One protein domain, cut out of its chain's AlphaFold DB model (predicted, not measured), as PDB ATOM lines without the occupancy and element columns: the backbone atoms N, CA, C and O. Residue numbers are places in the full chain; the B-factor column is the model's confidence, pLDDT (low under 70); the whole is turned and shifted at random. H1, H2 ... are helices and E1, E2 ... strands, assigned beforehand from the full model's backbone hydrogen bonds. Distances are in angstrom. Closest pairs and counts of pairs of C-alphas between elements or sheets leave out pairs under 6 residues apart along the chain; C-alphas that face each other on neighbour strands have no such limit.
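Overview. This is residues 4 to 135 of the 342 residues of an uncharacterized protein of Mycobacterium sp. GA-1285 (UniProt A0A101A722). An antiparallel sheet of four strands with one long helix, H4, along one face makes one part of an elongated domain, and five shorter helices, H1, H2, H3, H5 and H6, gather as a head at one end of the sheet. H4 touches no helix of that head. The 132 printed residues hold six named helices and four strands, in the order E1 E2 H1 H2 H3 H4 E3 H5 H6 E4; the sheet runs E1 E2 E4 E3 and the class is mixed. The whole is only just compact, close to loose, with a radius of gyration of the C-alphas of 16.6 A, and spans 52 by 29 by 28 A.

Arrangement. E1, residues 4 to 7, and E2, residues 13 to 17, form a hairpin, with N 6 and O 14 at 2.8 A. E4, residues 127 to 134, is antiparallel to E2, with N 15 and O 132 at 2.8 A, and to edge strand E3, residues 88 to 94, with N 90 and O 131 at 2.8 A. Residues 57 to 58 pair with residues 127 to 128 of E4, antiparallel. H1, residues 19 to 22, only grazes the sheet. H2, residues 26 to 33, and H3, residues 42 to 50, only just touch, with 3 pairs of C-alphas within 8 A, the closest those of Ser 33 and Pro 42 at 6.3 A. H4, residues 59 to 80, is on the sheet in two layers, a helix on one face, at a height of 8.9 A; it is over E4 and E3, along the strands, at 15 degrees to E4 on the local plane. H5, residues 97 to 110, touches H1 with residues 99 to 103 alone, the closest C-alphas being Val 21 and Tyr 103 at 6.2 A. H5 touches H2 with residues 106 to 110 alone, Glu 27 and Ile 106 having the closest C-alphas at 6.2 A, at a shallow tilt of 30 degrees, the same way. H6, residues 113 to 122, touches H3 at a steep tilt of 53 degrees, the closest C-alphas being Glu 44 and Thr 115 at 5.8 A. Every O i to N i+4 pair is within hydrogen-bond range in H2, H4 and H6, against 4 of 5 in H3 and 8 of 10 in H5; H1 is too short for such a pair.

Along the chain. E1 begins at C-alpha 4, (30.564, -30.543, -15.931). H4 is 31.2 A long and ends at C-alpha 80, (14.149, -12.779, -31.952). E3 measures 18.3 A, H5 20.3 A and H6 14.4 A. E4, 23.1 A long, ends at C-alpha 134, (25.113, -21.927, -22.847).

Size, cuts and confidence. The two C-alphas farthest apart, those of Gly 37 and Gly 81, are 52.3 A from each other. The printed part has no cut, and no link is long. The mean pLDDT of the printed part is 92.0; residues 35 to 40, between H2 and H3, are under 70.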
ATOM      1  N   PHE A   4      29.404 -31.424 -16.062       90.06
ATOM      2  CA  PHE A   4      30.564 -30.543 -15.931       90.06
ATOM      3  C   PHE A   4      30.562 -29.492 -17.044       90.06
ATOM      4  O   PHE A   4      29.935 -29.680 -18.088       90.06
ATOM      5  N   TYR A   5      31.255 -28.376 -16.809       92.81
ATOM      6  CA  TYR A   5      31.281 -27.240 -17.728       92.81
ATOM      7  C   TYR A   5      32.705 -26.908 -18.162       92.81
ATOM      8  O   TYR A   5      33.603 -26.772 -17.331       92.81
ATOM      9  N   ILE A   6      32.886 -26.706 -19.463       94.50
ATOM     10  CA  ILE A   6      34.108 -26.188 -20.078       94.50
ATOM     11  C   ILE A   6      33.837 -24.736 -20.466       94.50
ATOM     12  O   ILE A   6      32.969 -24.459 -21.293       94.50
ATOM     13  N   LYS A   7      34.561 -23.796 -19.855       93.81
ATOM     14  CA  LYS A   7      34.403 -22.361 -20.118       93.81
ATOM     15  C   LYS A   7      35.240 -21.926 -21.317       93.81
ATOM     16  O   LYS A   7      36.439 -22.190 -21.360       93.81
ATOM     17  N   HIS A   8      34.613 -21.213 -22.246       91.75
ATOM     18  CA  HIS A   8      35.278 -20.560 -23.366       91.75
ATOM     19  C   HIS A   8      35.793 -19.163 -22.983       91.75
ATOM     20  O   HIS A   8      35.327 -18.533 -22.029       91.75
ATOM     21  N   SER A   9      36.770 -18.665 -23.745       88.44
ATOM     22  CA  SER A   9      37.406 -17.361 -23.506       88.44
ATOM     23  C   SER A   9      36.454 -16.169 -23.649       88.44
ATOM     24  O   SER A   9      36.695 -15.132 -23.041       88.44
ATOM     25  N   ASP A  10      35.382 -16.312 -24.427       87.06
ATOM     26  CA  ASP A  10      34.343 -15.296 -24.645       87.06
ATOM     27  C   ASP A  10      33.240 -15.297 -23.567       87.06
ATOM     28  O   ASP A  10      32.375 -14.423 -23.560       87.06
ATOM     29  N   GLY A  11      33.283 -16.243 -22.622       84.50
ATOM     30  CA  GLY A  11      32.318 -16.372 -21.531       84.50
ATOM     31  C   GLY A  11      31.224 -17.420 -21.749       84.50
ATOM     32  O   GLY A  11      30.560 -17.770 -20.766       84.50
ATOM     33  N   GLY A  12      31.085 -17.961 -22.964       91.75
ATOM     34  CA  GLY A  12      30.239 -19.119 -23.237       91.75
ATOM     35  C   GLY A  12      30.727 -20.369 -22.504       91.75
ATOM     36  O   GLY A  12      31.888 -20.462 -22.092       91.75
ATOM     37  N   VAL A  13      29.846 -21.348 -22.315       95.00
ATOM     38  CA  VAL A  13      30.206 -22.631 -21.695       95.00
ATOM     39  C   VAL A  13      29.632 -23.804 -22.478       95.00
ATOM     40  O   VAL A  13      28.499 -23.761 -22.955       95.00
ATOM     41  N   LEU A  14      30.417 -24.873 -22.563       96.19
ATOM     42  CA  LEU A  14      29.962 -26.184 -23.002       96.19
ATOM     43  C   LEU A  14      29.677 -27.028 -21.767       96.19
ATOM     44  O   LEU A  14      30.573 -27.255 -20.956       96.19
ATOM     45  N   GLY A  15      28.436 -27.464 -21.608       95.19
ATOM     46  CA  GLY A  15      28.042 -28.448 -20.614       95.19
ATOM     47  C   GLY A  15      28.058 -29.848 -21.213       95.19
ATOM     48  O   GLY A  15      27.639 -30.039 -22.355       95.19
ATOM     49  N   VAL A  16      28.516 -30.827 -20.439       95.56
ATOM     50  CA  VAL A  16      28.391 -32.251 -20.769       95.56
ATOM     51  C   VAL A  16      27.593 -32.911 -19.655       95.56
ATOM     52  O   VAL A  16      28.048 -32.895 -18.514       95.56
ATOM     53  N   LYS A  17      26.404 -33.442 -19.966       94.69
ATOM     54  CA  LYS A  17      25.523 -34.153 -19.017       94.69
ATOM     55  C   LYS A  17      25.475 -35.639 -19.355       94.69
ATOM     56  O   LYS A  17      25.415 -35.993 -20.529       94.69
ATOM     57  N   GLY A  18      25.511 -36.495 -18.332       95.25
ATOM     58  CA  GLY A  18      25.504 -37.957 -18.475       95.25
ATOM     59  C   GLY A  18      26.891 -38.597 -18.563       95.25
ATOM     60  O   GLY A  18      26.994 -39.807 -18.734       95.25
ATOM     61  N   SER A  19      27.972 -37.822 -18.436       95.38
ATOM     62  CA  SER A  19      29.350 -38.334 -18.459       95.38
ATOM     63  C   SER A  19      29.785 -39.020 -17.163       95.38
ATOM     64  O   SER A  19      30.873 -39.580 -17.109       95.38
ATOM     65  N   GLU A  20      28.972 -38.978 -16.110       94.25
ATOM     66  CA  GLU A  20      29.294 -39.571 -14.807       94.25
ATOM     67  C   GLU A  20      29.542 -41.082 -14.901       94.25
ATOM     68  O   GLU A  20      30.314 -41.633 -14.123       94.25
ATOM     69  N   VAL A  21      28.931 -41.758 -15.878       95.44
ATOM     70  CA  VAL A  21      29.024 -43.216 -16.052       95.44
ATOM     71  C   VAL A  21      30.432 -43.710 -16.406       95.44
ATOM     72  O   VAL A  21      30.741 -44.885 -16.212       95.44
ATOM     73  N   VAL A  22      31.296 -42.819 -16.901       95.38
ATOM     74  CA  VAL A  22      32.707 -43.117 -17.195       95.38
ATOM     75  C   VAL A  22      33.667 -42.571 -16.136       95.38
ATOM     76  O   VAL A  22      34.875 -42.717 -16.293       95.38
ATOM     77  N   ASP A  23      33.157 -41.971 -15.058       94.31
ATOM     78  CA  ASP A  23      33.978 -41.482 -13.950       94.31
ATOM     79  C   ASP A  23      34.527 -42.659 -13.119       94.31
ATOM     80  O   ASP A  23      33.808 -43.614 -12.795       94.31
ATOM     81  N   ASP A  24      35.811 -42.604 -12.763       94.00
ATOM     82  CA  ASP A  24      36.466 -43.636 -11.951       94.00
ATOM     83  C   ASP A  24      35.896 -43.704 -10.522       94.00
ATOM     84  O   ASP A  24      35.900 -44.765  -9.893       94.00
ATOM     85  N   ASP A  25      35.335 -42.600 -10.025       93.75
ATOM     86  CA  ASP A  25      34.711 -42.484  -8.710       93.75
ATOM     87  C   ASP A  25      33.195 -42.772  -8.723       93.75
ATOM     88  O   ASP A  25      32.519 -42.569  -7.706       93.75
ATOM     89  N   LEU A  26      32.634 -43.287  -9.827       93.00
ATOM     90  CA  LEU A  26      31.198 -43.576  -9.949       93.00
ATOM     91  C   LEU A  26      30.671 -44.442  -8.797       93.00
ATOM     92  O   LEU A  26      29.680 -44.096  -8.155       93.00
ATOM     93  N   GLU A  27      31.355 -45.541  -8.467       94.44
ATOM     94  CA  GLU A  27      30.923 -46.423  -7.377       94.44
ATOM     95  C   GLU A  27      30.938 -45.699  -6.018       94.44
ATOM     96  O   GLU A  27      30.065 -45.920  -5.175       94.44
ATOM     97  N   ARG A  28      31.890 -44.781  -5.799       92.00
ATOM     98  CA  ARG A  28      31.929 -43.950  -4.587       92.00
ATOM     99  C   ARG A  28      30.712 -43.028  -4.522       92.00
ATOM    100  O   ARG A  28      30.110 -42.914  -3.454       92.00
ATOM    101  N   ALA A  29      30.330 -42.411  -5.639       89.25
ATOM    102  CA  ALA A  29      29.140 -41.564  -5.717       89.25
ATOM    103  C   ALA A  29      27.852 -42.360  -5.441       89.25
ATOM    104  O   ALA A  29      26.986 -41.885  -4.701       89.25
ATOM    105  N   PHE A  30      27.759 -43.597  -5.940       89.31
ATOM    106  CA  PHE A  30      26.675 -44.523  -5.604       89.31
ATOM    107  C   PHE A  30      26.613 -44.809  -4.101       89.31
ATOM    108  O   PHE A  30      25.562 -44.625  -3.493       89.31
ATOM    109  N   ARG A  31      27.739 -45.173  -3.473       87.56
ATOM    110  CA  ARG A  31      27.804 -45.431  -2.020       87.56
ATOM    111  C   ARG A  31      27.364 -44.230  -1.185       87.56
ATOM    112  O   ARG A  31      26.723 -44.413  -0.161       87.56
ATOM    113  N   GLN A  32      27.717 -43.015  -1.602       83.75
ATOM    114  CA  GLN A  32      27.334 -41.785  -0.898       83.75
ATOM    115  C   GLN A  32      25.860 -41.424  -1.100       83.75
ATOM    116  O   GLN A  32      25.222 -40.908  -0.186       83.75
ATOM    117  N   SER A  33      25.323 -41.700  -2.288       76.44
ATOM    118  CA  SER A  33      23.924 -41.420  -2.642       76.44
ATOM    119  C   SER A  33      22.965 -42.507  -2.157       76.44
ATOM    120  O   SER A  33      21.749 -42.378  -2.319       76.44
ATOM    121  N   TYR A  34      23.499 -43.587  -1.582       71.44
ATOM    122  CA  TYR A  34      22.739 -44.748  -1.173       71.44
ATOM    123  C   TYR A  34      22.794 -44.965   0.337       71.44
ATOM    124  O   TYR A  34      23.822 -45.291   0.924       71.44
ATOM    125  N   SER A  35      21.631 -44.839   0.964       61.03
ATOM    126  CA  SER A  35      21.399 -45.189   2.359       61.03
ATOM    127  C   SER A  35      20.350 -46.298   2.408       61.03
ATOM    128  O   SER A  35      19.149 -46.017   2.441       61.03
ATOM    129  N   LEU A  36      20.810 -47.557   2.369       54.16
ATOM    130  CA  LEU A  36      19.972 -48.758   2.507       54.16
ATOM    131  C   LEU A  36      18.962 -48.575   3.648       54.16
ATOM    132  O   LEU A  36      19.343 -48.316   4.789       54.16
ATOM    133  N   GLY A  37      17.672 -48.702   3.336       51.34
ATOM    134  CA  GLY A  37      16.589 -48.613   4.319       51.34
ATOM    135  C   GLY A  37      16.053 -47.206   4.606       51.34
ATOM    136  O   GLY A  37      15.046 -47.095   5.307       51.34
ATOM    137  N   GLN A  38      16.631 -46.134   4.048       59.97
ATOM    138  CA  GLN A  38      15.952 -44.837   4.062       59.97
ATOM    139  C   GLN A  38      14.861 -44.805   2.993       59.97
ATOM    140  O   GLN A  38      15.111 -44.976   1.799       59.97
ATOM    141  N   ARG A  39      13.628 -44.548   3.435       56.69
ATOM    142  CA  ARG A  39      12.524 -44.185   2.547       56.69
ATOM    143  C   ARG A  39      12.987 -42.957   1.745       56.69
ATOM    144  O   ARG A  39      13.334 -41.958   2.366       56.69
ATOM    145  N   TRP A  40      12.986 -43.045   0.410       64.19
ATOM    146  CA  TRP A  40      13.383 -41.964  -0.514       64.19
ATOM    147  C   TRP A  40      14.890 -41.714  -0.697       64.19
ATOM    148  O   TRP A  40      15.286 -40.582  -0.969       64.19
ATOM    149  N   ALA A  41      15.743 -42.742  -0.604       75.44
ATOM    150  CA  ALA A  41      17.122 -42.603  -1.084       75.44
ATOM    151  C   ALA A  41      17.116 -42.084  -2.542       75.44
ATOM    152  O   ALA A  41      16.354 -42.626  -3.348       75.44
ATOM    153  N   PRO A  42      17.929 -41.071  -2.910       73.75
ATOM    154  CA  PRO A  42      17.877 -40.445  -4.236       73.75
ATOM    155  C   PRO A  42      17.879 -41.450  -5.394       73.75
ATOM    156  O   PRO A  42      17.080 -41.329  -6.316       73.75
ATOM    157  N   MET A  43      18.696 -42.504  -5.292       80.62
ATOM    158  CA  MET A  43      18.796 -43.566  -6.302       80.62
ATOM    159  C   MET A  43      17.501 -44.358  -6.529       80.62
ATOM    160  O   MET A  43      17.305 -44.889  -7.614       80.62
ATOM    161  N   GLU A  44      16.618 -44.432  -5.533       84.50
ATOM    162  CA  GLU A  44      15.295 -45.050  -5.669       84.50
ATOM    163  C   GLU A  44      14.283 -44.046  -6.242       84.50
ATOM    164  O   GLU A  44      13.407 -44.413  -7.019       84.50
ATOM    165  N   VAL A  45      14.402 -42.766  -5.875       85.00
ATOM    166  CA  VAL A  45      13.473 -41.710  -6.312       85.00
ATOM    167  C   VAL A  45      13.581 -41.456  -7.811       85.00
ATOM    168  O   VAL A  45      12.544 -41.308  -8.453       85.00
ATOM    169  N   PHE A  46      14.791 -41.456  -8.378       88.00
ATOM    170  CA  PHE A  46      14.980 -41.133  -9.795       88.00
ATOM    171  C   PHE A  46      14.166 -42.053 -10.727       88.00
ATOM    172  O   PHE A  46      13.319 -41.528 -11.454       88.00
ATOM    173  N   PRO A  47      14.288 -43.397 -10.682       89.94
ATOM    174  CA  PRO A  47      13.508 -44.236 -11.595       89.94
ATOM    175  C   PRO A  47      12.020 -44.286 -11.241       89.94
ATOM    176  O   PRO A  47      11.185 -44.482 -12.119       89.94
ATOM    177  N   LEU A  48      11.671 -44.126  -9.957       86.81
ATOM    178  CA  LEU A  48      10.291 -44.267  -9.484       86.81
ATOM    179  C   LEU A  48       9.429 -43.028  -9.705       86.81
ATOM    180  O   LEU A  48       8.256 -43.164 -10.047       86.81
ATOM    181  N   ALA A  49       9.978 -41.852  -9.427       84.31
ATOM    182  CA  ALA A  49       9.255 -40.589  -9.457       84.31
ATOM    183  C   ALA A  49       9.620 -39.769 -10.690       84.31
ATOM    184  O   ALA A  49       8.727 -39.225 -11.328       84.31
ATOM    185  N   GLU A  50      10.906 -39.705 -11.038       85.94
ATOM    186  CA  GLU A  50      11.384 -38.841 -12.122       85.94
ATOM    187  C   GLU A  50      11.461 -39.544 -13.478       85.94
ATOM    188  O   GLU A  50      11.654 -38.872 -14.485       85.94
ATOM    189  N   GLN A  51      11.319 -40.876 -13.510       90.81
ATOM    190  CA  GLN A  51      11.550 -41.701 -14.704       90.81
ATOM    191  C   GLN A  51      12.938 -41.455 -15.317       90.81
ATOM    192  O   GLN A  51      13.119 -41.502 -16.527       90.81
ATOM    193  N   LYS A  52      13.925 -41.185 -14.458       92.19
ATOM    194  CA  LYS A  52      15.316 -40.901 -14.823       92.19
ATOM    195  C   LYS A  52      16.246 -41.902 -14.152       92.19
ATOM    196  O   LYS A  52      15.894 -42.538 -13.160       92.19
ATOM    197  N   LEU A  53      17.463 -42.018 -14.667       92.94
ATOM    198  CA  LEU A  53      18.507 -42.816 -14.031       92.94
ATOM    199  C   LEU A  53      19.321 -41.958 -13.056       92.94
ATOM    200  O   LEU A  53      19.665 -40.807 -13.333       92.94
ATOM    201  N   GLY A  54      19.654 -42.526 -11.898       89.31
ATOM    202  CA  GLY A  54      20.566 -41.877 -10.963       89.31
ATOM    203  C   GLY A  54      21.991 -41.890 -11.517       89.31
ATOM    204  O   GLY A  54      22.508 -42.949 -11.846       89.31
ATOM    205  N   LEU A  55      22.636 -40.721 -11.606       91.50
ATOM    206  CA  LEU A  55      24.019 -40.575 -12.104       91.50
ATOM    207  C   LEU A  55      24.256 -41.102 -13.537       91.50
ATOM    208  O   LEU A  55      25.397 -41.328 -13.923       91.50
ATOM    209  N   ALA A  56      23.208 -41.281 -14.337       95.06
ATOM    210  CA  ALA A  56      23.300 -41.651 -15.748       95.06
ATOM    211  C   ALA A  56      22.171 -40.982 -16.528       95.06
ATOM    212  O   ALA A  56      21.196 -40.544 -15.926       95.06
ATOM    213  N   VAL A  57      22.289 -40.884 -17.847       96.25
ATOM    214  CA  VAL A  57      21.231 -40.407 -18.752       96.25
ATOM    215  C   VAL A  57      20.954 -41.545 -19.733       96.25
ATOM    216  O   VAL A  57      21.905 -42.127 -20.257       96.25
ATOM    217  N   HIS A  58      19.689 -41.902 -19.959       96.25
ATOM    218  CA  HIS A  58      19.347 -42.921 -20.961       96.25
ATOM    219  C   HIS A  58      19.227 -42.308 -22.365       96.25
ATOM    220  O   HIS A  58      19.092 -41.089 -22.516       96.25
ATOM    221  N   GLY A  59      19.330 -43.139 -23.403       96.81
ATOM    222  CA  GLY A  59      19.422 -42.687 -24.792       96.81
ATOM    223  C   GLY A  59      18.255 -41.796 -25.219       96.81
ATOM    224  O   GLY A  59      18.467 -40.736 -25.813       96.81
ATOM    225  N   SER A  60      17.034 -42.189 -24.871       95.56
ATOM    226  CA  SER A  60      15.800 -41.462 -25.183       95.56
ATOM    227  C   SER A  60      15.701 -40.142 -24.433       95.56
ATOM    228  O   SER A  60      15.381 -39.148 -25.075       95.56
ATOM    229  N   GLU A  61      16.055 -40.087 -23.138       94.75
ATOM    230  CA  GLU A  61      16.132 -38.826 -22.370       94.75
ATOM    231  C   GLU A  61      17.036 -37.827 -23.102       94.75
ATOM    232  O   GLU A  61      16.613 -36.711 -23.402       94.75
ATOM    233  N   ALA A  62      18.252 -38.249 -23.468       96.00
ATOM    234  CA  ALA A  62      19.208 -37.384 -24.154       96.00
ATOM    235  C   ALA A  62      18.715 -36.921 -25.535       96.00
ATOM    236  O   ALA A  62      18.865 -35.750 -25.892       96.00
ATOM    237  N   LEU A  63      18.153 -37.832 -26.336       96.69
ATOM    238  CA  LEU A  63      17.686 -37.513 -27.685       96.69
ATOM    239  C   LEU A  63      16.444 -36.623 -27.677       96.69
ATOM    240  O   LEU A  63      16.353 -35.714 -28.503       96.69
ATOM    241  N   ASP A  64      15.490 -36.879 -26.790       95.12
ATOM    242  CA  ASP A  64      14.249 -36.116 -26.736       95.12
ATOM    243  C   ASP A  64      14.487 -34.715 -26.167       95.12
ATOM    244  O   ASP A  64      13.983 -33.747 -26.746       95.12
ATOM    245  N   GLU A  65      15.343 -34.579 -25.145       94.88
ATOM    246  CA  GLU A  65      15.783 -33.273 -24.638       94.88
ATOM    247  C   GLU A  65      16.522 -32.474 -25.729       94.88
ATOM    248  O   GLU A  65      16.226 -31.298 -25.962       94.88
ATOM    249  N   ALA A  66      17.420 -33.121 -26.481       96.12
ATOM    250  CA  ALA A  66      18.128 -32.467 -27.576       96.12
ATOM    251  C   ALA A  66      17.186 -31.990 -28.692       96.12
ATOM    252  O   ALA A  66      17.327 -30.864 -29.177       96.12
ATOM    253  N   LYS A  67      16.202 -32.811 -29.083       96.50
ATOM    254  CA  LYS A  67      15.212 -32.451 -30.111       96.50
ATOM    255  C   LYS A  67      14.347 -31.274 -29.676       96.50
ATOM    256  O   LYS A  67      14.159 -30.347 -30.465       96.50
ATOM    257  N   ILE A  68      13.813 -31.298 -28.451       96.50
ATOM    258  CA  ILE A  68      12.931 -30.221 -27.985       96.50
ATOM    259  C   ILE A  68      13.705 -28.914 -27.801       96.50
ATOM    260  O   ILE A  68      13.225 -27.864 -28.226       96.50
ATOM    261  N   ALA A  69      14.934 -28.978 -27.277       96.50
ATOM    262  CA  ALA A  69      15.803 -27.817 -27.138       96.50
ATOM    263  C   ALA A  69      16.170 -27.205 -28.496       96.50
ATOM    264  O   ALA A  69      16.093 -25.986 -28.654       96.50
ATOM    265  N   ALA A  70      16.533 -28.034 -29.481       96.12
ATOM    266  CA  ALA A  70      16.855 -27.577 -30.831       96.12
ATOM    267  C   ALA A  70      15.641 -26.927 -31.511       96.12
ATOM    268  O   ALA A  70      15.752 -25.807 -32.002       96.12
ATOM    269  N   SER A  71      14.475 -27.579 -31.462       97.38
ATOM    270  CA  SER A  71      13.218 -27.049 -32.013       97.38
ATOM    271  C   SER A  71      12.836 -25.704 -31.385       97.38
ATOM    272  O   SER A  71      12.455 -24.761 -32.083       97.38
ATOM    273  N   PHE A  72      12.969 -25.588 -30.060       98.00
ATOM    274  CA  PHE A  72      12.713 -24.345 -29.341       98.00
ATOM    275  C   PHE A  72      13.702 -23.239 -29.734       98.00
ATOM    276  O   PHE A  72      13.268 -22.154 -30.119       98.00
ATOM    277  N   GLN A  73      15.012 -23.505 -29.678       97.44
ATOM    278  CA  GLN A  73      16.048 -22.524 -30.018       97.44
ATOM    279  C   GLN A  73      15.955 -22.080 -31.481       97.44
ATOM    280  O   GLN A  73      16.076 -20.892 -31.763       97.44
ATOM    281  N   GLU A  74      15.666 -22.990 -32.413       97.50
ATOM    282  CA  GLU A  74      15.454 -22.658 -33.824       97.50
ATOM    283  C   GLU A  74      14.282 -21.685 -33.998       97.50
ATOM    284  O   GLU A  74      14.414 -20.667 -34.683       97.50
ATOM    285  N   LYS A  75      13.140 -21.959 -33.351       98.06
ATOM    286  CA  LYS A  75      11.986 -21.053 -33.398       98.06
ATOM    287  C   LYS A  75      12.299 -19.717 -32.726       98.06
ATOM    288  O   LYS A  75      11.945 -18.678 -33.271       98.06
ATOM    289  N   TYR A  76      12.989 -19.736 -31.590       98.25
ATOM    290  CA  TYR A  76      13.357 -18.535 -30.849       98.25
ATOM    291  C   TYR A  76      14.302 -17.635 -31.659       98.25
ATOM    292  O   TYR A  76      14.005 -16.460 -31.854       98.25
ATOM    293  N   VAL A  77      15.381 -18.185 -32.228       97.75
ATOM    294  CA  VAL A  77      16.333 -17.439 -33.072       97.75
ATOM    295  C   VAL A  77      15.646 -16.859 -34.306       97.75
ATOM    296  O   VAL A  77      15.913 -15.716 -34.667       97.75
ATOM    297  N   ARG A  78      14.737 -17.605 -34.944       97.75
ATOM    298  CA  ARG A  78      13.975 -17.096 -36.098       97.75
ATOM    299  C   ARG A  78      13.130 -15.870 -35.761       97.75
ATOM    300  O   ARG A  78      12.997 -15.004 -36.617       97.75
ATOM    301  N   GLN A  79      12.560 -15.816 -34.559       98.00
ATOM    302  CA  GLN A  79      11.668 -14.730 -34.144       98.00
ATOM    303  C   GLN A  79      12.419 -13.545 -33.528       98.00
ATOM    304  O   GLN A  79      12.057 -12.397 -33.766       98.00
ATOM    305  N   PHE A  80      13.475 -13.805 -32.755       97.56
ATOM    306  CA  PHE A  80      14.149 -12.779 -31.952       97.56
ATOM    307  C   PHE A  80      15.568 -12.438 -32.428       97.56
ATOM    308  O   PHE A  80      16.151 -11.471 -31.949       97.56
ATOM    309  N   GLY A  81      16.140 -13.201 -33.365       97.12
ATOM    310  CA  GLY A  81      17.488 -12.962 -33.899       97.12
ATOM    311  C   GLY A  81      18.632 -13.259 -32.922       97.12
ATOM    312  O   GLY A  81      19.787 -12.973 -33.228       97.12
ATOM    313  N   GLU A  82      18.334 -13.841 -31.761       95.88
ATOM    314  CA  GLU A  82      19.288 -14.161 -30.696       95.88
ATOM    315  C   GLU A  82      19.000 -15.544 -30.096       95.88
ATOM    316  O   GLU A  82      17.906 -16.082 -30.260       95.88
ATOM    317  N   LEU A  83      19.975 -16.125 -29.391       95.38
ATOM    318  CA  LEU A  83      19.762 -17.365 -28.639       95.38
ATOM    319  C   LEU A  83      18.959 -17.084 -27.369       95.38
ATOM    320  O   LEU A  83      19.235 -16.122 -26.648       95.38
ATOM    321  N   ALA A  84      18.022 -17.971 -27.040       96.56
ATOM    322  CA  ALA A  84      17.388 -17.941 -25.730       96.56
ATOM    323  C   ALA A  84      18.420 -18.267 -24.643       96.56
ATOM    324  O   ALA A  84      19.349 -19.046 -24.870       96.56
ATOM    325  N   ASN A  85      18.214 -17.744 -23.431       95.69
ATOM    326  CA  ASN A  85      19.026 -18.087 -22.260       95.69
ATOM    327  C   ASN A  85      18.656 -19.484 -21.710       95.69
ATOM    328  O   ASN A  85      18.248 -19.642 -20.560       95.69
ATOM    329  N   THR A  86      18.735 -20.495 -22.572       96.12
ATOM    330  CA  THR A  86      18.463 -21.912 -22.312       96.12
ATOM    331  C   THR A  86      19.517 -22.781 -23.015       96.12
ATOM    332  O   THR A  86      20.281 -22.252 -23.829       96.12
ATOM    333  N   PRO A  87      19.616 -24.095 -22.733       95.31
ATOM    334  CA  PRO A  87      20.638 -24.934 -23.340       95.31
ATOM    335  C   PRO A  87      20.391 -25.073 -24.843       95.31
ATOM    336  O   PRO A  87      19.278 -25.384 -25.272       95.31
ATOM    337  N   MET A  88      21.444 -24.927 -25.645       95.31
ATOM    338  CA  MET A  88      21.444 -25.328 -27.050       95.31
ATOM    339  C   MET A  88      22.198 -26.647 -27.186       95.31
ATOM    340  O   MET A  88      23.423 -26.681 -27.079       95.31
ATOM    341  N   HIS A  89      21.477 -27.741 -27.405       94.62
ATOM    342  CA  HIS A  89      22.092 -29.056 -27.560       94.62
ATOM    343  C   HIS A  89      22.877 -29.130 -28.875       94.62
ATOM    344  O   HIS A  89      22.379 -28.740 -29.928       94.62
ATOM    345  N   LEU A  90      24.112 -29.622 -28.796       95.50
ATOM    346  CA  LEU A  90      25.052 -29.704 -29.916       95.50
ATOM    347  C   LEU A  90      25.237 -31.140 -30.402       95.50
ATOM    348  O   LEU A  90      25.358 -31.379 -31.601       95.50
ATOM    349  N   ALA A  91      25.296 -32.092 -29.471       96.94
ATOM    350  CA  ALA A  91      25.541 -33.492 -29.782       96.94
ATOM    351  C   ALA A  91      24.958 -34.408 -28.707       96.94
ATOM    352  O   ALA A  91      24.970 -34.071 -27.523       96.94
ATOM    353  N   VAL A  92      24.520 -35.592 -29.129       97.69
ATOM    354  CA  VAL A  92      24.192 -36.719 -28.253       97.69
ATOM    355  C   VAL A  92      25.145 -37.857 -28.595       97.69
ATOM    356  O   VAL A  92      25.327 -38.197 -29.763       97.69
ATOM    357  N   TYR A  93      25.769 -38.425 -27.575       97.62
ATOM    358  CA  TYR A  93      26.706 -39.530 -27.668       97.62
ATOM    359  C   TYR A  93      26.127 -40.736 -26.940       97.62
ATOM    360  O   TYR A  93      25.858 -40.658 -25.745       97.62
ATOM    361  N   ARG A  94      25.960 -41.856 -27.644       98.19
ATOM    362  CA  ARG A  94      25.607 -43.134 -27.019       98.19
ATOM    363  C   ARG A  94      26.877 -43.824 -26.536       98.19
ATOM    364  O   ARG A  94      27.834 -43.955 -27.299       98.19
ATOM    365  N   PHE A  95      26.870 -44.286 -25.293       98.31
ATOM    366  CA  PHE A  95      27.989 -45.034 -24.742       98.31
ATOM    367  C   PHE A  95      28.057 -46.465 -25.304       98.31
ATOM    368  O   PHE A  95      27.018 -47.053 -25.612       98.31
ATOM    369  N   PRO A  96      29.267 -47.042 -25.425       98.25
ATOM    370  CA  PRO A  96      29.444 -48.465 -25.706       98.25
ATOM    371  C   PRO A  96      28.801 -49.356 -24.633       98.25
ATOM    372  O   PRO A  96      28.754 -48.975 -23.463       98.25
ATOM    373  N   GLU A  97      28.383 -50.568 -25.012       98.12
ATOM    374  CA  GLU A  97      27.730 -51.524 -24.097       98.12
ATOM    375  C   GLU A  97      28.591 -51.856 -22.866       98.12
ATOM    376  O   GLU A  97      28.067 -51.952 -21.767       98.12
ATOM    377  N   GLU A  98      29.921 -51.890 -22.990       98.38
ATOM    378  CA  GLU A  98      30.834 -52.093 -21.848       98.38
ATOM    379  C   GLU A  98      30.681 -51.039 -20.730       98.38
ATOM    380  O   GLU A  98      30.843 -51.347 -19.548       98.38
ATOM    381  N   VAL A  99      30.340 -49.793 -21.080       98.19
ATOM    382  CA  VAL A  99      30.078 -48.721 -20.105       98.19
ATOM    383  C   VAL A  99      28.706 -48.917 -19.463       98.19
ATOM    384  O   VAL A  99      28.548 -48.699 -18.262       98.19
ATOM    385  N   VAL A 100      27.723 -49.349 -20.259       98.38
ATOM    386  CA  VAL A 100      26.365 -49.661 -19.796       98.38
ATOM    387  C   VAL A 100      26.403 -50.819 -18.797       98.38
ATOM    388  O   VAL A 100      25.870 -50.692 -17.692       98.38
ATOM    389  N   ASP A 101      27.112 -51.897 -19.132       98.25
ATOM    390  CA  ASP A 101      27.318 -53.063 -18.274       98.25
ATOM    391  C   ASP A 101      28.007 -52.670 -16.962       98.25
ATOM    392  O   ASP A 101      27.502 -52.983 -15.884       98.25
ATOM    393  N   LYS A 102      29.093 -51.881 -17.022       97.94
ATOM    394  CA  LYS A 102      29.785 -51.372 -15.823       97.94
ATOM    395  C   LYS A 102      28.850 -50.568 -14.911       97.94
ATOM    396  O   LYS A 102      28.902 -50.725 -13.690       97.94
ATOM    397  N   TYR A 103      28.014 -49.695 -15.477       97.44
ATOM    398  CA  TYR A 103      27.040 -48.920 -14.706       97.44
ATOM    399  C   TYR A 103      26.033 -49.839 -14.003       97.44
ATOM    400  O   TYR A 103      25.786 -49.678 -12.805       97.44
ATOM    401  N   PHE A 104      25.483 -50.824 -14.716       97.44
ATOM    402  CA  PHE A 104      24.506 -51.746 -14.145       97.44
ATOM    403  C   PHE A 104      25.113 -52.704 -13.116       97.44
ATOM    404  O   PHE A 104      24.469 -52.969 -12.103       97.44
ATOM    405  N   ASP A 105      26.360 -53.133 -13.292       97.56
ATOM    406  CA  ASP A 105      27.099 -53.917 -12.297       97.56
ATOM    407  C   ASP A 105      27.266 -53.168 -10.969       97.56
ATOM    408  O   ASP A 105      27.277 -53.779  -9.896       97.56
ATOM    409  N   ILE A 106      27.421 -51.842 -11.028       95.50
ATOM    410  CA  ILE A 106      27.469 -50.972  -9.850       95.50
ATOM    411  C   ILE A 106      26.061 -50.797  -9.282       95.50
ATOM    412  O   ILE A 106      25.854 -51.058  -8.096       95.50
ATOM    413  N   LEU A 107      25.089 -50.399 -10.113       93.06
ATOM    414  CA  LEU A 107      23.695 -50.203  -9.705       93.06
ATOM    415  C   LEU A 107      23.155 -51.441  -8.987       93.06
ATOM    416  O   LEU A 107      22.535 -51.301  -7.936       93.06
ATOM    417  N   ASP A 108      23.442 -52.640  -9.495       93.38
ATOM    418  CA  ASP A 108      22.902 -53.884  -8.962       93.38
ATOM    419  C   ASP A 108      23.379 -54.191  -7.535       93.38
ATOM    420  O   ASP A 108      22.667 -54.858  -6.784       93.38
ATOM    421  N   ARG A 109      24.533 -53.662  -7.112       92.25
ATOM    422  CA  ARG A 109      25.046 -53.810  -5.735       92.25
ATOM    423  C   ARG A 109      24.332 -52.908  -4.739       92.25
ATOM    424  O   ARG A 109      24.327 -53.207  -3.546       92.25
ATOM    425  N   TYR A 110      23.785 -51.794  -5.218       88.62
ATOM    426  CA  TYR A 110      23.195 -50.768  -4.371       88.62
ATOM    427  C   TYR A 110      21.673 -50.786  -4.478       88.62
ATOM    428  O   TYR A 110      21.022 -51.002  -3.471       88.62
ATOM    429  N   ALA A 111      21.082 -50.652  -5.660       88.00
ATOM    430  CA  ALA A 111      19.639 -50.497  -5.841       88.00
ATOM    431  C   ALA A 111      18.784 -51.684  -5.358       88.00
ATOM    432  O   ALA A 111      19.195 -52.846  -5.396       88.00
ATOM    433  N   SER A 112      17.543 -51.387  -4.964       88.50
ATOM    434  CA  SER A 112      16.509 -52.400  -4.731       88.50
ATOM    435  C   SER A 112      16.139 -53.160  -6.013       88.50
ATOM    436  O   SER A 112      16.328 -52.657  -7.121       88.50
ATOM    437  N   ASP A 113      15.528 -54.346  -5.884       91.44
ATOM    438  CA  ASP A 113      15.015 -55.125  -7.029       91.44
ATOM    439  C   ASP A 113      14.118 -54.301  -7.958       91.44
ATOM    440  O   ASP A 113      14.223 -54.377  -9.183       91.44
ATOM    441  N   ARG A 114      13.245 -53.480  -7.366       90.56
ATOM    442  CA  ARG A 114      12.323 -52.624  -8.110       90.56
ATOM    443  C   ARG A 114      13.078 -51.574  -8.921       90.56
ATOM    444  O   ARG A 114      12.779 -51.386 -10.098       90.56
ATOM    445  N   THR A 115      14.051 -50.913  -8.303       90.25
ATOM    446  CA  THR A 115      14.860 -49.874  -8.948       90.25
ATOM    447  C   THR A 115      15.762 -50.458 -10.025       90.25
ATOM    448  O   THR A 115      15.848 -49.874 -11.104       90.25
ATOM    449  N   ARG A 116      16.346 -51.645  -9.807       92.94
ATOM    450  CA  ARG A 116      17.071 -52.393 -10.847       92.94
ATOM    451  C   ARG A 116      16.192 -52.657 -12.067       92.94
ATOM    452  O   ARG A 116      16.575 -52.321 -13.184       92.94
ATOM    453  N   HIS A 117      15.006 -53.226 -11.849       95.25
ATOM    454  CA  HIS A 117      14.085 -53.570 -12.930       95.25
ATOM    455  C   HIS A 117      13.680 -52.338 -13.750       95.25
ATOM    456  O   HIS A 117      13.836 -52.339 -14.968       95.25
ATOM    457  N   LEU A 118      13.232 -51.268 -13.086       95.19
ATOM    458  CA  LEU A 118      12.828 -50.034 -13.766       95.19
ATOM    459  C   LEU A 118      13.996 -49.353 -14.480       95.19
ATOM    460  O   LEU A 118      13.828 -48.895 -15.603       95.19
ATOM    461  N   SER A 119      15.183 -49.322 -13.872       95.44
ATOM    462  CA  SER A 119      16.359 -48.708 -14.496       95.44
ATOM    463  C   SER A 119      16.765 -49.422 -15.784       95.44
ATOM    464  O   SER A 119      17.154 -48.768 -16.746       95.44
ATOM    465  N   ARG A 120      16.647 -50.755 -15.831       96.88
ATOM    466  CA  ARG A 120      16.919 -51.528 -17.052       96.88
ATOM    467  C   ARG A 120      15.879 -51.274 -18.143       96.88
ATOM    468  O   ARG A 120      16.267 -51.177 -19.297       96.88
ATOM    469  N   LEU A 121      14.604 -51.105 -17.778       96.94
ATOM    470  CA  LEU A 121      13.552 -50.710 -18.725       96.94
ATOM    471  C   LEU A 121      13.782 -49.296 -19.285       96.94
ATOM    472  O   LEU A 121      13.631 -49.069 -20.478       96.94
ATOM    473  N   LEU A 122      14.178 -48.341 -18.435       96.12
ATOM    474  CA  LEU A 122      14.481 -46.972 -18.872       96.12
ATOM    475  C   LEU A 122      15.695 -46.914 -19.812       96.12
ATOM    476  O   LEU A 122      15.740 -46.068 -20.696       96.12
ATOM    477  N   ALA A 123      16.671 -47.808 -19.629       96.88
ATOM    478  CA  ALA A 123      17.903 -47.860 -20.414       96.88
ATOM    479  C   ALA A 123      17.856 -48.857 -21.588       96.88
ATOM    480  O   ALA A 123      18.913 -49.307 -22.033       96.88
ATOM    481  N   GLU A 124      16.674 -49.243 -22.084       96.94
ATOM    482  CA  GLU A 124      16.545 -50.190 -23.208       96.94
ATOM    483  C   GLU A 124      17.276 -49.721 -24.481       96.94
ATOM    484  O   GLU A 124      17.730 -50.536 -25.285       96.94
ATOM    485  N   ASP A 125      17.437 -48.409 -24.657       96.50
ATOM    486  CA  ASP A 125      18.186 -47.792 -25.755       96.50
ATOM    487  C   ASP A 125      19.653 -47.465 -25.412       96.50
ATOM    488  O   ASP A 125      20.370 -46.865 -26.224       96.50
ATOM    489  N   GLY A 126      20.116 -47.921 -24.248       97.81
ATOM    490  CA  GLY A 126      21.453 -47.708 -23.715       97.81
ATOM    491  C   GLY A 126      21.581 -46.430 -22.886       97.81
ATOM    492  O   GLY A 126      20.616 -45.731 -22.578       97.81
ATOM    493  N   LEU A 127      22.821 -46.122 -22.509       98.31
ATOM    494  CA  LEU A 127      23.165 -44.876 -21.825       98.31
ATOM    495  C   LEU A 127      23.737 -43.873 -22.821       98.31
ATOM    496  O   LEU A 127      24.393 -44.240 -23.802       98.31
ATOM    497  N   ALA A 128      23.531 -42.595 -22.541       98.06
ATOM    498  CA  ALA A 128      24.029 -41.511 -23.361       98.06
ATOM    499  C   ALA A 128      24.622 -40.382 -22.519       98.06
ATOM    500  O   ALA A 128      24.363 -40.245 -21.327       98.06
ATOM    501  N   ALA A 129      25.419 -39.554 -23.176       97.19
ATOM    502  CA  ALA A 129      25.751 -38.219 -22.727       97.19
ATOM    503  C   ALA A 129      25.347 -37.231 -23.815       97.19
ATOM    504  O   ALA A 129      25.276 -37.581 -24.994       97.19
ATOM    505  N   TYR A 130      25.119 -35.983 -23.446       96.25
ATOM    506  CA  TYR A 130      24.912 -34.932 -24.426       96.25
ATOM    507  C   TYR A 130      25.721 -33.690 -24.086       96.25
ATOM    508  O   TYR A 130      25.983 -33.373 -22.923       96.25
ATOM    509  N   VAL A 131      26.136 -33.006 -25.148       96.75
ATOM    510  CA  VAL A 131      26.902 -31.766 -25.103       96.75
ATOM    511  C   VAL A 131      25.971 -30.631 -25.483       96.75
ATOM    512  O   VAL A 131      25.289 -30.704 -26.507       96.75
ATOM    513  N   TYR A 132      25.956 -29.576 -24.684       96.31
ATOM    514  CA  TYR A 132      25.133 -28.399 -24.919       96.31
ATOM    515  C   TYR A 132      25.925 -27.120 -24.678       96.31
ATOM    516  O   TYR A 132      26.841 -27.073 -23.862       96.31
ATOM    517  N   PHE A 133      25.561 -26.070 -25.396       95.81
ATOM    518  CA  PHE A 133      26.097 -24.732 -25.226       95.81
ATOM    519  C   PHE A 133      25.167 -23.884 -24.357       95.81
ATOM    520  O   PHE A 133      23.944 -23.959 -24.481       95.81
ATOM    521  N   PHE A 134      25.768 -23.036 -23.525       93.94
ATOM    522  CA  PHE A 134      25.113 -21.927 -22.847       93.94
ATOM    523  C   PHE A 134      25.872 -20.623 -23.111       93.94
ATOM    524  O   PHE A 134      27.103 -20.617 -23.013       93.94
ATOM    525  N   PRO A 135      25.167 -19.493 -23.319       89.50
ATOM    526  CA  PRO A 135      25.814 -18.190 -23.479       89.50
ATOM    527  C   PRO A 135      26.667 -17.768 -22.273       89.50
ATOM    528  O   PRO A 135      27.637 -17.029 -22.422       89.50
TER     529      PRO A 135